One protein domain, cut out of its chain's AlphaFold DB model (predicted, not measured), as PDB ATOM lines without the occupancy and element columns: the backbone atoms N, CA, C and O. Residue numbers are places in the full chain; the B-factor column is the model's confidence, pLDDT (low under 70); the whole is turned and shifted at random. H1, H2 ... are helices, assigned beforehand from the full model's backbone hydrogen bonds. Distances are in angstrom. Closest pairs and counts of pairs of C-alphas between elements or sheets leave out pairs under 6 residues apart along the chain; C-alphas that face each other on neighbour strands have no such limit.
ATOM      1  N   ASP A   4      26.767  38.700 -62.033       84.12
ATOM      2  CA  ASP A   4      26.893  38.743 -60.587       84.12
ATOM      3  C   ASP A   4      28.370  38.816 -60.180       84.12
ATOM      4  O   ASP A   4      28.719  39.646 -59.348       84.12
ATOM      5  N   ASP A   5      29.261  38.092 -60.868       86.56
ATOM      6  CA  ASP A   5      30.716  38.180 -60.650       86.56
ATOM      7  C   ASP A   5      31.219  39.609 -60.903       86.56
ATOM      8  O   ASP A   5      31.946  40.168 -60.091       86.56
ATOM      9  N   VAL A   6      30.754  40.249 -61.987       91.00
ATOM     10  CA  VAL A   6      31.106  41.647 -62.314       91.00
ATOM     11  C   VAL A   6      30.610  42.622 -61.241       91.00
ATOM     12  O   VAL A   6      31.233  43.657 -61.001       91.00
ATOM     13  N   PHE A   7      29.448  42.352 -60.641       92.81
ATOM     14  CA  PHE A   7      28.922  43.173 -59.554       92.81
ATOM     15  C   PHE A   7      29.752  43.006 -58.278       92.81
ATOM     16  O   PHE A   7      30.084  44.012 -57.644       92.81
ATOM     17  N   VAL A   8      30.092  41.764 -57.929       94.06
ATOM     18  CA  VAL A   8      30.900  41.430 -56.753       94.06
ATOM     19  C   VAL A   8      32.286  42.050 -56.869       94.06
ATOM     20  O   VAL A   8      32.654  42.834 -56.000       94.06
ATOM     21  N   GLU A   9      32.998  41.793 -57.966       95.44
ATOM     22  CA  GLU A   9      34.330  42.347 -58.229       95.44
ATOM     23  C   GLU A   9      34.323  43.871 -58.073       95.44
ATOM     24  O   GLU A   9      34.995  44.408 -57.204       95.44
ATOM     25  N   LYS A  10      33.450  44.585 -58.797       96.38
ATOM     26  CA  LYS A  10      33.368  46.055 -58.715       96.38
ATOM     27  C   LYS A  10      33.041  46.585 -57.325       96.38
ATOM     28  O   LYS A  10      33.414  47.713 -56.995       96.38
ATOM     29  N   SER A  11      32.255  45.840 -56.556       97.06
ATOM     30  CA  SER A  11      31.877  46.236 -55.202       97.06
ATOM     31  C   SER A  11      33.050  46.076 -54.244       97.06
ATOM     32  O   SER A  11      33.319  46.988 -53.466       97.06
ATOM     33  N   LEU A  12      33.767  44.960 -54.357       97.38
ATOM     34  CA  LEU A  12      34.931  44.641 -53.545       97.38
ATOM     35  C   LEU A  12      36.154  45.489 -53.912       97.38
ATOM     36  O   LEU A  12      36.813  45.995 -53.012       97.38
ATOM     37  N   THR A  13      36.407  45.748 -55.196       97.94
ATOM     38  CA  THR A  13      37.478  46.655 -55.641       97.94
ATOM     39  C   THR A  13      37.269  48.063 -55.091       97.94
ATOM     40  O   THR A  13      38.199  48.661 -54.567       97.94
ATOM     41  N   ALA A  14      36.037  48.582 -55.139       97.88
ATOM     42  CA  ALA A  14      35.741  49.907 -54.592       97.88
ATOM     43  C   ALA A  14      35.951  49.978 -53.069       97.88
ATOM     44  O   ALA A  14      36.349  51.018 -52.554       97.88
ATOM     45  N   LEU A  15      35.676  48.887 -52.345       98.31
ATOM     46  CA  LEU A  15      35.975  48.802 -50.917       98.31
ATOM     47  C   LEU A  15      37.488  48.743 -50.675       98.31
ATOM     48  O   LEU A  15      37.984  49.473 -49.822       98.31
ATOM     49  N   LEU A  16      38.216  47.925 -51.437       98.31
ATOM     50  CA  LEU A  16      39.670  47.816 -51.336       98.31
ATOM     51  C   LEU A  16      40.353  49.174 -51.550       98.31
ATOM     52  O   LEU A  16      41.212  49.539 -50.757       98.31
ATOM     53  N   GLU A  17      39.923  49.952 -52.545       98.31
ATOM     54  CA  GLU A  17      40.429  51.311 -52.784       98.31
ATOM     55  C   GLU A  17      40.230  52.235 -51.565       98.31
ATOM     56  O   GLU A  17      41.094  53.055 -51.247       98.31
ATOM     57  N   GLU A  18      39.109  52.105 -50.844       98.31
ATOM     58  CA  GLU A  18      38.875  52.858 -49.604       98.31
ATOM     59  C   GLU A  18      39.798  52.396 -48.470       98.31
ATOM     60  O   GLU A  18      40.293  53.240 -47.714       98.31
ATOM     61  N   LEU A  19      40.068  51.091 -48.356       97.75
ATOM     62  CA  LEU A  19      41.026  50.569 -47.379       97.75
ATOM     63  C   LEU A  19      42.432  51.084 -47.687       97.75
ATOM     64  O   LEU A  19      43.039  51.705 -46.823       97.75
ATOM     65  N   GLU A  20      42.900  50.930 -48.928       97.69
ATOM     66  CA  GLU A  20      44.214  51.392 -49.397       97.69
ATOM     67  C   GLU A  20      44.434  52.894 -49.166       97.69
ATOM     68  O   GLU A  20      45.562  53.322 -48.909       97.69
ATOM     69  N   SER A  21      43.364  53.695 -49.194       97.62
ATOM     70  CA  SER A  21      43.423  55.138 -48.939       97.62
ATOM     71  C   SER A  21      43.716  55.533 -47.481       97.62
ATOM     72  O   SER A  21      43.885  56.724 -47.214       97.62
ATOM     73  N   GLN A  22      43.805  54.566 -46.557       97.12
ATOM     74  CA  GLN A  22      44.009  54.774 -45.115       97.12
ATOM     75  C   GLN A  22      45.321  54.135 -44.608       97.12
ATOM     76  O   GLN A  22      45.298  53.253 -43.740       97.12
ATOM     77  N   PRO A  23      46.498  54.549 -45.121       95.44
ATOM     78  CA  PRO A  23      47.788  53.953 -44.757       95.44
ATOM     79  C   PRO A  23      48.143  54.107 -43.269       95.44
ATOM     80  O   PRO A  23      48.960  53.347 -42.747       95.44
ATOM     81  N   GLU A  24      47.524  55.049 -42.553       94.75
ATOM     82  CA  GLU A  24      47.650  55.186 -41.100       94.75
ATOM     83  C   GLU A  24      47.236  53.921 -40.341       94.75
ATOM     84  O   GLU A  24      47.712  53.703 -39.227       94.75
ATOM     85  N   MET A  25      46.420  53.053 -40.945       94.25
ATOM     86  CA  MET A  25      45.991  51.794 -40.340       94.25
ATOM     87  C   MET A  25      47.121  50.770 -40.203       94.25
ATOM     88  O   MET A  25      47.039  49.884 -39.347       94.25
ATOM     89  N   ALA A  26      48.213  50.927 -40.956       91.38
ATOM     90  CA  ALA A  26      49.371  50.040 -40.893       91.38
ATOM     91  C   ALA A  26      49.987  49.946 -39.485       91.38
ATOM     92  O   ALA A  26      50.538  48.907 -39.129       91.38
ATOM     93  N   ILE A  27      49.851  50.985 -38.649       92.38
ATOM     94  CA  ILE A  27      50.403  50.993 -37.281       92.38
ATOM     95  C   ILE A  27      49.742  49.968 -36.351       92.38
ATOM     96  O   ILE A  27      50.311  49.630 -35.313       92.38
ATOM     97  N   PHE A  28      48.532  49.511 -36.684       90.69
ATOM     98  CA  PHE A  28      47.781  48.550 -35.877       90.69
ATOM     99  C   PHE A  28      48.076  47.098 -36.264       90.69
ATOM    100  O   PHE A  28      47.669  46.181 -35.546       90.69
ATOM    101  N   PHE A  29      48.794  46.875 -37.367       90.25
ATOM    102  CA  PHE A  29      49.227  45.547 -37.777       90.25
ATOM    103  C   PHE A  29      50.421  45.119 -36.924       90.25
ATOM    104  O   PHE A  29      51.415  45.835 -36.801       90.25
ATOM    105  N   ALA A  30      50.307  43.950 -36.300       87.06
ATOM    106  CA  ALA A  30      51.381  43.408 -35.485       87.06
ATOM    107  C   ALA A  30      52.556  42.951 -36.367       87.06
ATOM    108  O   ALA A  30      52.380  42.555 -37.516       87.06
ATOM    109  N   SER A  31      53.777  42.995 -35.835       84.88
ATOM    110  CA  SER A  31      54.985  42.640 -36.595       84.88
ATOM    111  C   SER A  31      55.131  41.139 -36.879       84.88
ATOM    112  O   SER A  31      56.047  40.740 -37.591       84.88
ATOM    113  N   ASP A  32      54.301  40.305 -36.255       89.25
ATOM    114  CA  ASP A  32      54.271  38.848 -36.397       89.25
ATOM    115  C   ASP A  32      53.183  38.354 -37.363       89.25
ATOM    116  O   ASP A  32      53.089  37.149 -37.608       89.25
ATOM    117  N   ILE A  33      52.384  39.263 -37.929       84.94
ATOM    118  CA  ILE A  33      51.402  38.966 -38.975       84.94
ATOM    119  C   ILE A  33      51.844  39.552 -40.316       84.94
ATOM    120  O   ILE A  33      52.789  40.338 -40.394       84.94
ATOM    121  N   LEU A  34      51.147  39.158 -41.384       89.94
ATOM    122  CA  LEU A  34      51.333  39.755 -42.701       89.94
ATOM    123  C   LEU A  34      51.095  41.270 -42.620       89.94
ATOM    124  O   LEU A  34      50.131  41.711 -41.993       89.94
ATOM    125  N   GLY A  35      51.982  42.056 -43.228       93.25
ATOM    126  CA  GLY A  35      51.917  43.513 -43.175       93.25
ATOM    127  C   GLY A  35      50.671  44.069 -43.863       93.25
ATOM    128  O   GLY A  35      50.033  43.395 -44.668       93.25
ATOM    129  N   TYR A  36      50.334  45.320 -43.557       93.56
ATOM    130  CA  TYR A  36      49.202  46.022 -44.167       93.56
ATOM    131  C   TYR A  36      49.285  46.041 -45.701       93.56
ATOM    132  O   TYR A  36      48.346  45.618 -46.367       93.56
ATOM    133  N   GLU A  37      50.425  46.465 -46.256       94.25
ATOM    134  CA  GLU A  37      50.621  46.555 -47.711       94.25
ATOM    135  C   GLU A  37      50.526  45.179 -48.380       94.25
ATOM    136  O   GLU A  37      49.781  45.019 -49.344       94.25
ATOM    137  N   ASP A  38      51.201  44.169 -47.822       96.06
ATOM    138  CA  ASP A  38      51.154  42.798 -48.339       96.06
ATOM    139  C   ASP A  38      49.736  42.211 -48.260       96.06
ATOM    140  O   ASP A  38      49.280  41.533 -49.178       96.06
ATOM    141  N   THR A  39      49.005  42.500 -47.178       96.06
ATOM    142  CA  THR A  39      47.617  42.055 -47.011       96.06
ATOM    143  C   THR A  39      46.725  42.644 -48.098       96.06
ATOM    144  O   THR A  39      45.988  41.901 -48.739       96.06
ATOM    145  N   LEU A  40      46.796  43.957 -48.337       96.88
ATOM    146  CA  LEU A  40      45.980  44.602 -49.370       96.88
ATOM    147  C   LEU A  40      46.401  44.182 -50.787       96.88
ATOM    148  O   LEU A  40      45.537  43.988 -51.640       96.88
ATOM    149  N   SER A  41      47.699  43.957 -51.017       96.69
ATOM    150  CA  SER A  41      48.208  43.422 -52.286       96.69
ATOM    151  C   SER A  41      47.642  42.034 -52.583       96.69
ATOM    152  O   SER A  41      47.186  41.796 -53.698       96.69
ATOM    153  N   ASN A  42      47.603  41.141 -51.590       96.94
ATOM    154  CA  ASN A  42      47.008  39.814 -51.762       96.94
ATOM    155  C   ASN A  42      45.513  39.910 -52.087       96.94
ATOM    156  O   ASN A  42      45.027  39.213 -52.970       96.94
ATOM    157  N   ILE A  43      44.779  40.805 -51.414       97.56
ATOM    158  CA  ILE A  43      43.356  41.023 -51.712       97.56
ATOM    159  C   ILE A  43      43.174  41.487 -53.160       97.56
ATOM    160  O   ILE A  43      42.252  41.028 -53.832       97.56
ATOM    161  N   ARG A  44      44.048  42.367 -53.657       97.62
ATOM    162  CA  ARG A  44      44.009  42.835 -55.046       97.62
ATOM    163  C   ARG A  44      44.221  41.699 -56.047       97.62
ATOM    164  O   ARG A  44      43.425  41.577 -56.972       97.62
ATOM    165  N   GLU A  45      45.225  40.853 -55.823       96.38
ATOM    166  CA  GLU A  45      45.502  39.668 -56.653       96.38
ATOM    167  C   GLU A  45      44.291  38.719 -56.687       96.38
ATOM    168  O   GLU A  45      43.838  38.307 -57.756       96.38
ATOM    169  N   TRP A  46      43.657  38.473 -55.536       96.19
ATOM    170  CA  TRP A  46      42.449  37.645 -55.470       96.19
ATOM    171  C   TRP A  46      41.267  38.221 -56.254       96.19
ATOM    172  O   TRP A  46      40.459  37.459 -56.791       96.19
ATOM    173  N   LEU A  47      41.133  39.549 -56.312       94.75
ATOM    174  CA  LEU A  47      40.059  40.213 -57.054       94.75
ATOM    175  C   LEU A  47      40.317  40.246 -58.562       94.75
ATOM    176  O   LEU A  47      39.386  40.008 -59.328       94.75
ATOM    177  N   GLU A  48      41.541  40.568 -58.978       91.25
ATOM    178  CA  GLU A  48      41.861  40.869 -60.379       91.25
ATOM    179  C   GLU A  48      42.353  39.636 -61.155       91.25
ATOM    180  O   GLU A  48      41.974  39.454 -62.316       91.25
ATOM    181  N   ASP A  49      43.145  38.769 -60.519       88.62
ATOM    182  CA  ASP A  49      43.868  37.688 -61.197       88.62
ATOM    183  C   ASP A  49      43.248  36.307 -60.929       88.62
ATOM    184  O   ASP A  49      43.008  35.541 -61.869       88.62
ATOM    185  N   ASP A  50      42.908  36.008 -59.670       89.75
ATOM    186  CA  ASP A  50      42.484  34.654 -59.273       89.75
ATOM    187  C   ASP A  50      40.958  34.455 -59.225       89.75
ATOM    188  O   ASP A  50      40.472  33.325 -59.117       89.75
ATOM    189  N   SER A  51      40.169  35.531 -59.343       90.12
ATOM    190  CA  SER A  51      38.701  35.498 -59.186       90.12
ATOM    191  C   SER A  51      38.237  34.865 -57.856       90.12
ATOM    192  O   SER A  51      37.139  34.302 -57.766       90.12
ATOM    193  N   GLU A  52      39.046  34.972 -56.797       92.81
ATOM    194  CA  GLU A  52      38.780  34.456 -55.449       92.81
ATOM    195  C   GLU A  52      37.972  35.457 -54.601       92.81
ATOM    196  O   GLU A  52      38.311  35.807 -53.468       92.81
ATOM    197  N   TYR A  53      36.831  35.904 -55.132       92.88
ATOM    198  CA  TYR A  53      36.014  36.964 -54.522       92.88
ATOM    199  C   TYR A  53      35.531  36.652 -53.101       92.88
ATOM    200  O   TYR A  53      35.387  37.553 -52.279       92.88
ATOM    201  N   GLY A  54      35.260  35.375 -52.815       91.69
ATOM    202  CA  GLY A  54      34.851  34.943 -51.481       91.69
ATOM    203  C   GLY A  54      35.961  35.156 -50.454       91.69
ATOM    204  O   GLY A  54      35.693  35.680 -49.382       91.69
ATOM    205  N   LEU A  55      37.206  34.812 -50.794       93.00
ATOM    206  CA  LEU A  55      38.345  34.996 -49.898       93.00
ATOM    207  C   LEU A  55      38.629  36.484 -49.668       93.00
ATOM    208  O   LEU A  55      38.776  36.914 -48.524       93.00
ATOM    209  N   ALA A  56      38.618  37.276 -50.744       96.00
ATOM    210  CA  ALA A  56      38.763  38.725 -50.668       96.00
ATOM    211  C   ALA A  56      37.705  39.360 -49.748       96.00
ATOM    212  O   ALA A  56      38.042  40.173 -48.886       96.00
ATOM    213  N   TYR A  57      36.438  38.958 -49.890       94.81
ATOM    214  CA  TYR A  57      35.343  39.418 -49.033       94.81
ATOM    215  C   TYR A  57      35.580  39.088 -47.555       94.81
ATOM    216  O   TYR A  57      35.533  39.996 -46.727       94.81
ATOM    217  N   GLU A  58      35.875  37.829 -47.221       93.00
ATOM    218  CA  GLU A  58      36.054  37.397 -45.825       93.00
ATOM    219  C   GLU A  58      37.211  38.135 -45.141       93.00
ATOM    220  O   GLU A  58      37.101  38.577 -43.992       93.00
ATOM    221  N   VAL A  59      38.323  38.326 -45.859       94.81
ATOM    222  CA  VAL A  59      39.475  39.059 -45.327       94.81
ATOM    223  C   VAL A  59      39.140  40.538 -45.139       94.81
ATOM    224  O   VAL A  59      39.442  41.089 -44.083       94.81
ATOM    225  N   MET A  60      38.469  41.185 -46.099       95.88
ATOM    226  CA  MET A  60      38.044  42.582 -45.943       95.88
ATOM    227  C   MET A  60      37.070  42.772 -44.778       95.88
ATOM    228  O   MET A  60      37.239  43.709 -44.002       95.88
ATOM    229  N   VAL A  61      36.094  41.877 -44.603       94.62
ATOM    230  CA  VAL A  61      35.188  41.909 -43.443       94.62
ATOM    231  C   VAL A  61      35.980  41.759 -42.145       94.62
ATOM    232  O   VAL A  61      35.835  42.588 -41.250       94.62
ATOM    233  N   SER A  62      36.900  40.795 -42.078       93.19
ATOM    234  CA  SER A  62      37.763  40.593 -40.904       93.19
ATOM    235  C   SER A  62      38.596  41.837 -40.564       93.19
ATOM    236  O   SER A  62      38.805  42.153 -39.390       93.19
ATOM    237  N   LEU A  63      39.075  42.568 -41.578       94.56
ATOM    238  CA  LEU A  63      39.782  43.835 -41.382       94.56
ATOM    239  C   LEU A  63      38.863  44.913 -40.795       94.56
ATOM    240  O   LEU A  63      39.266  45.592 -39.853       94.56
ATOM    241  N   LEU A  64      37.638  45.045 -41.310       95.62
ATOM    242  CA  LEU A  64      36.641  46.007 -40.821       95.62
ATOM    243  C   LEU A  64      36.154  45.696 -39.397       95.62
ATOM    244  O   LEU A  64      35.823  46.610 -38.649       95.62
ATOM    245  N   GLU A  65      36.110  44.422 -39.010       92.81
ATOM    246  CA  GLU A  65      35.743  44.008 -37.649       92.81
ATOM    247  C   GLU A  65      36.859  44.272 -36.634       92.81
ATOM    248  O   GLU A  65      36.599  44.567 -35.465       92.81
ATOM    249  N   ARG A  66      38.116  44.142 -37.069       91.06
ATOM    250  CA  ARG A  66      39.285  44.215 -36.186       91.06
ATOM    251  C   ARG A  66      39.878  45.614 -36.072       91.06
ATOM    252  O   ARG A  66      40.491  45.930 -35.051       91.06
ATOM    253  N   PHE A  67      39.733  46.429 -37.109       92.75
ATOM    254  CA  PHE A  67      40.384  47.724 -37.223       92.75
ATOM    255  C   PHE A  67      39.373  48.820 -37.559       92.75
ATOM    256  O   PHE A  67      38.385  48.589 -38.244       92.75
ATOM    257  N   ASP A  68      39.644  50.046 -37.106       93.75
ATOM    258  CA  ASP A  68      38.707  51.169 -37.232       93.75
ATOM    259  C   ASP A  68      38.775  51.875 -38.602       93.75
ATOM    260  O   ASP A  68      38.819  53.106 -38.686       93.75
ATOM    261  N   PHE A  69      38.793  51.090 -39.684       96.50
ATOM    262  CA  PHE A  69      38.714  51.609 -41.049       96.50
ATOM    263  C   PHE A  69      37.424  52.402 -41.251       96.50
ATOM    264  O   PHE A  69      36.329  52.000 -40.844       96.50
ATOM    265  N   LYS A  70      37.535  53.534 -41.942       96.94
ATOM    266  CA  LYS A  70      36.389  54.337 -42.358       96.94
ATOM    267  C   LYS A  70      36.032  53.988 -43.787       96.94
ATOM    268  O   LYS A  70      36.836  54.164 -44.695       96.94
ATOM    269  N   ILE A  71      34.804  53.525 -43.973       97.75
ATOM    270  CA  ILE A  71      34.250  53.247 -45.293       97.75
ATOM    271  C   ILE A  71      33.082  54.179 -45.579       97.75
ATOM    272  O   ILE A  71      32.383  54.650 -44.674       97.75
ATOM    273  N   SER A  72      32.848  54.451 -46.854       98.06
ATOM    274  CA  SER A  72      31.681  55.199 -47.283       98.06
ATOM    275  C   SER A  72      30.408  54.387 -47.028       98.06
ATOM    276  O   SER A  72      30.383  53.159 -47.126       98.06
ATOM    277  N   GLY A  73      29.292  55.078 -46.777       97.69
ATOM    278  CA  GLY A  73      27.993  54.406 -46.642       97.69
ATOM    279  C   GLY A  73      27.606  53.608 -47.894       97.69
ATOM    280  O   GLY A  73      26.930  52.590 -47.799       97.69
ATOM    281  N   LYS A  74      28.086  54.028 -49.071       97.44
ATOM    282  CA  LYS A  74      27.886  53.302 -50.328       97.44
ATOM    283  C   LYS A  74      28.631  51.967 -50.332       97.44
ATOM    284  O   LYS A  74      28.055  50.970 -50.759       97.44
ATOM    285  N   SER A  75      29.877  51.946 -49.869       97.31
ATOM    286  CA  SER A  75      30.673  50.721 -49.769       97.31
ATOM    287  C   SER A  75      30.135  49.791 -48.685       97.31
ATOM    288  O   SER A  75      30.045  48.592 -48.924       97.31
ATOM    289  N   ALA A  76      29.626  50.334 -47.574       96.00
ATOM    290  CA  ALA A  76      28.920  49.547 -46.563       96.00
ATOM    291  C   ALA A  76      27.668  48.843 -47.125       96.00
ATOM    292  O   ALA A  76      27.496  47.642 -46.936       96.00
ATOM    293  N   VAL A  77      26.810  49.561 -47.863       95.75
ATOM    294  CA  VAL A  77      25.614  48.963 -48.494       95.75
ATOM    295  C   VAL A  77      26.003  47.888 -49.509       95.75
ATOM    296  O   VAL A  77      25.438  46.799 -49.489       95.75
ATOM    297  N   ARG A  78      27.001  48.158 -50.356       95.19
ATOM    298  CA  ARG A  78      27.497  47.178 -51.333       95.19
ATOM    299  C   ARG A  78      28.061  45.928 -50.674       95.19
ATOM    300  O   ARG A  78      27.830  44.832 -51.166       95.19
ATOM    301  N   LEU A  79      28.779  46.081 -49.565       94.56
ATOM    302  CA  LEU A  79      29.320  44.949 -48.823       94.56
ATOM    303  C   LEU A  79      28.195  44.048 -48.290       94.56
ATOM    304  O   LEU A  79      28.298  42.829 -48.395       94.56
ATOM    305  N   LEU A  80      27.087  44.631 -47.813       91.62
ATOM    306  CA  LEU A  80      25.890  43.873 -47.421       91.62
ATOM    307  C   LEU A  80      25.256  43.133 -48.610       91.62
ATOM    308  O   LEU A  80      24.884  41.969 -48.479       91.62
ATOM    309  N   GLU A  81      25.156  43.776 -49.777       91.69
ATOM    310  CA  GLU A  81      24.649  43.148 -51.007       91.69
ATOM    311  C   GLU A  81      25.533  41.973 -51.463       91.69
ATOM    312  O   GLU A  81      25.020  40.927 -51.865       91.69
ATOM    313  N   VAL A  82      26.860  42.112 -51.360       92.31
ATOM    314  CA  VAL A  82      27.815  41.027 -51.642       92.31
ATOM    315  C   VAL A  82      27.680  39.892 -50.619       92.31
ATOM    316  O   VAL A  82      27.648  38.725 -51.008       92.31
ATOM    317  N   GLY A  83      27.524  40.209 -49.332       88.62
ATOM    318  CA  GLY A  83      27.276  39.211 -48.285       88.62
ATOM    319  C   GLY A  83      25.998  38.401 -48.533       88.62
ATOM    320  O   GLY A  83      26.008  37.172 -48.429       88.62
ATOM    321  N   LEU A  84      24.920  39.063 -48.964       85.12
ATOM    322  CA  LEU A  84      23.672  38.417 -49.391       85.12
ATOM    323  C   LEU A  84      23.874  37.494 -50.599       85.12
ATOM    324  O   LEU A  84      23.307  36.400 -50.637       85.12
ATOM    325  N   TYR A  85      24.695  37.909 -51.569       84.00
ATOM    326  CA  TYR A  85      25.038  37.082 -52.727       84.00
ATOM    327  C   TYR A  85      25.788  35.809 -52.316       84.00
ATOM    328  O   TYR A  85      25.436  34.709 -52.753       84.00
ATOM    329  N   PHE A  86      26.765  35.927 -51.414       83.25
ATOM    330  CA  PHE A  86      27.460  34.768 -50.850       83.25
ATOM    331  C   PHE A  86      26.605  33.950 -49.876       83.25
ATOM    332  O   PHE A  86      26.947  32.799 -49.594       83.25
ATOM    333  N   GLY A  87      25.461  34.490 -49.455       71.69
ATOM    334  CA  GLY A  87      24.468  33.821 -48.626       71.69
ATOM    335  C   GLY A  87      24.819  33.784 -47.145       71.69
ATOM    336  O   GLY A  87      24.501  32.773 -46.536       71.69
ATOM    337  N   TYR A  88      25.470  34.832 -46.615       62.78
ATOM    338  CA  TYR A  88      25.934  34.949 -45.222       62.78
ATOM    339  C   TYR A  88      26.582  33.649 -44.712       62.78
ATOM    340  O   TYR A  88      25.945  32.820 -44.073       62.78
ATOM    341  N   LYS A  89      27.867  33.444 -45.023       54.94
ATOM    342  CA  LYS A  89      28.623  32.243 -44.622       54.94
ATOM    343  C   LYS A  89      29.155  32.331 -43.191       54.94
ATOM    344  O   LYS A  89      30.316  32.020 -42.940       54.94
ATOM    345  N   THR A  90      28.328  32.764 -42.257       57.97
ATOM    346  CA  THR A  90      28.652  32.640 -40.841       57.97
ATOM    347  C   THR A  90      27.890  31.440 -40.270       57.97
ATOM    348  O   THR A  90      26.829  31.056 -40.757       57.97
ATOM    349  N   ASP A  91      28.492  30.758 -39.294       59.22
ATOM    350  CA  ASP A  91      27.853  29.648 -38.568       59.22
ATOM    351  C   ASP A  91      27.094  30.171 -37.329       59.22
ATOM    352  O   ASP A  91      26.868  29.437 -36.358       59.22
ATOM    353  N   LEU A  92      26.757  31.466 -37.298       64.75
ATOM    354  CA  LEU A  92      26.095  32.076 -36.156       64.75
ATOM    355  C   LEU A  92      24.617  31.698 -36.165       64.75
ATOM    356  O   LEU A  92      23.953  31.615 -37.195       64.75
ATOM    357  N   GLU A  93      24.062  31.505 -34.973       68.25
ATOM    358  CA  GLU A  93      22.651  31.138 -34.842       68.25
ATOM    359  C   GLU A  93      21.716  32.232 -35.396       68.25
ATOM    360  O   GLU A  93      20.638  31.916 -35.899       68.25
ATOM    361  N   SER A  94      22.164  33.495 -35.380       66.19
ATOM    362  CA  SER A  94      21.471  34.658 -35.951       66.19
ATOM    363  C   SER A  94      21.328  34.625 -37.472       66.19
ATOM    364  O   SER A  94      20.458  35.303 -38.011       66.19
ATOM    365  N   ASP A  95      22.143  33.842 -38.177       61.97
ATOM    366  CA  ASP A  95      22.154  33.846 -39.647       61.97
ATOM    367  C   ASP A  95      20.917  33.165 -40.226       61.97
ATOM    368  O   ASP A  95      20.484  33.479 -41.334       61.97
ATOM    369  N   ARG A  96      20.272  32.302 -39.428       66.69
ATOM    370  CA  ARG A  96      18.980  31.690 -39.766       66.69
ATOM    371  C   ARG A  96      17.888  32.722 -40.032       66.69
ATOM    372  O   ARG A  96      17.015  32.459 -40.850       66.69
ATOM    373  N   ASP A  97      17.936  33.878 -39.374       67.25
ATOM    374  CA  ASP A  97      16.928  34.930 -39.548       67.25
ATOM    375  C   ASP A  97      17.107  35.701 -40.870       67.25
ATOM    376  O   ASP A  97      16.215  36.444 -41.285       67.25
ATOM    377  N   LEU A  98      18.255  35.532 -41.536       61.06
ATOM    378  CA  LEU A  98      18.634  36.229 -42.768       61.06
ATOM    379  C   LEU A  98      18.680  35.301 -43.994       61.06
ATOM    380  O   LEU A  98      18.890  35.778 -45.115       61.06
TER     381      LEU A  98
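AT A GLANCE: This is residues 4 to 98 of the 102 residues of an uncharacterized protein of Pseudomonas sp. B10 (UniProt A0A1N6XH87). Three helices, H1, H3 and H4, stand as a triangle in an up-and-down bundle, and a fourth, H5, packs slantwise on H1 on the side away from H3. The short H2 sits near the end of the bundle where H1 ends and H3 begins, and the short H6 lies away from the other helices. The printed part has 95 residues with six named helices, H1 to H6 in chain order, and no named strand; the class is all helix. It is compact, with a radius of gyration of the C-alphas of 13.4 A and spans of 38 by 30 by 24 A.

HOW THE PARTS SIT: Start with the bundle, H1 (residues 4 to 20), H3 (residues 36 to 48) and H4 (residues 53 to 66), in which each helix runs against the one before it. H1 and H3 touch at the C-alphas of Glu 9 and Leu 47, their closest, 6.2 A apart, at a shallow tilt of 18 degrees, opposite ways. H3 and H4 form a helical hairpin at a shallow tilt of 28 degrees; H3 touches H4 with residues 43 to 47 alone, and the closest C-alphas, of Ile 43 and Ala 56, are 5.2 A apart. H1 and H4 touch at the C-alphas of Glu 9 and Tyr 53, their closest, 6.7 A apart, and run the same way at a shallow tilt of 35.0 degrees, only just short of steep. H1 touches H5 (residues 73 to 86) with residues 8 to 15 alone, at a steep tilt of 42 degrees, opposite ways; look at the closest C-alphas, of Leu 15 and Ser 75, 5.8 A apart. H4 and H5 are close but not clearly touching, with C-alphas of Gly 54 and Phe 86 closest at 7.4 A. H2 (residues 23 to 28) and H3 only just touch, with 3 pairs of C-alphas within 8 A, the closest being Ala 26 and Tyr 36 at 5.2 A. H6 (residues 93 to 97) touches no helix. Every O i to N i+4 pair is within hydrogen-bond range in H1, H3, H4 and H5; H2 has 0 of 2, with 2 of 3 O i to N i+3 pairs, and H6 has 0 of 1, with 1 of 2.

IN THESE COORDINATES: Find C-alpha 4 at (26.893, 38.743, -60.587); from there H1 runs 24.2 A to residue 20. After H2, H3 begins at C-alpha 36, (49.202, 46.022, -44.167), and runs 18.5 A. H4 runs 20.0 A and H5 20.1 A. H6 ends at C-alpha 97, (16.928, 34.930, -39.548).

THE WHOLE: The C-alphas of Ser 31 and Asp 97, the two farthest apart, are 38.9 A from each other. The printed part has no cut, and no link is long. Residues 88 to 98 are under 70 in pLDDT; the mean of the printed part is 89.9.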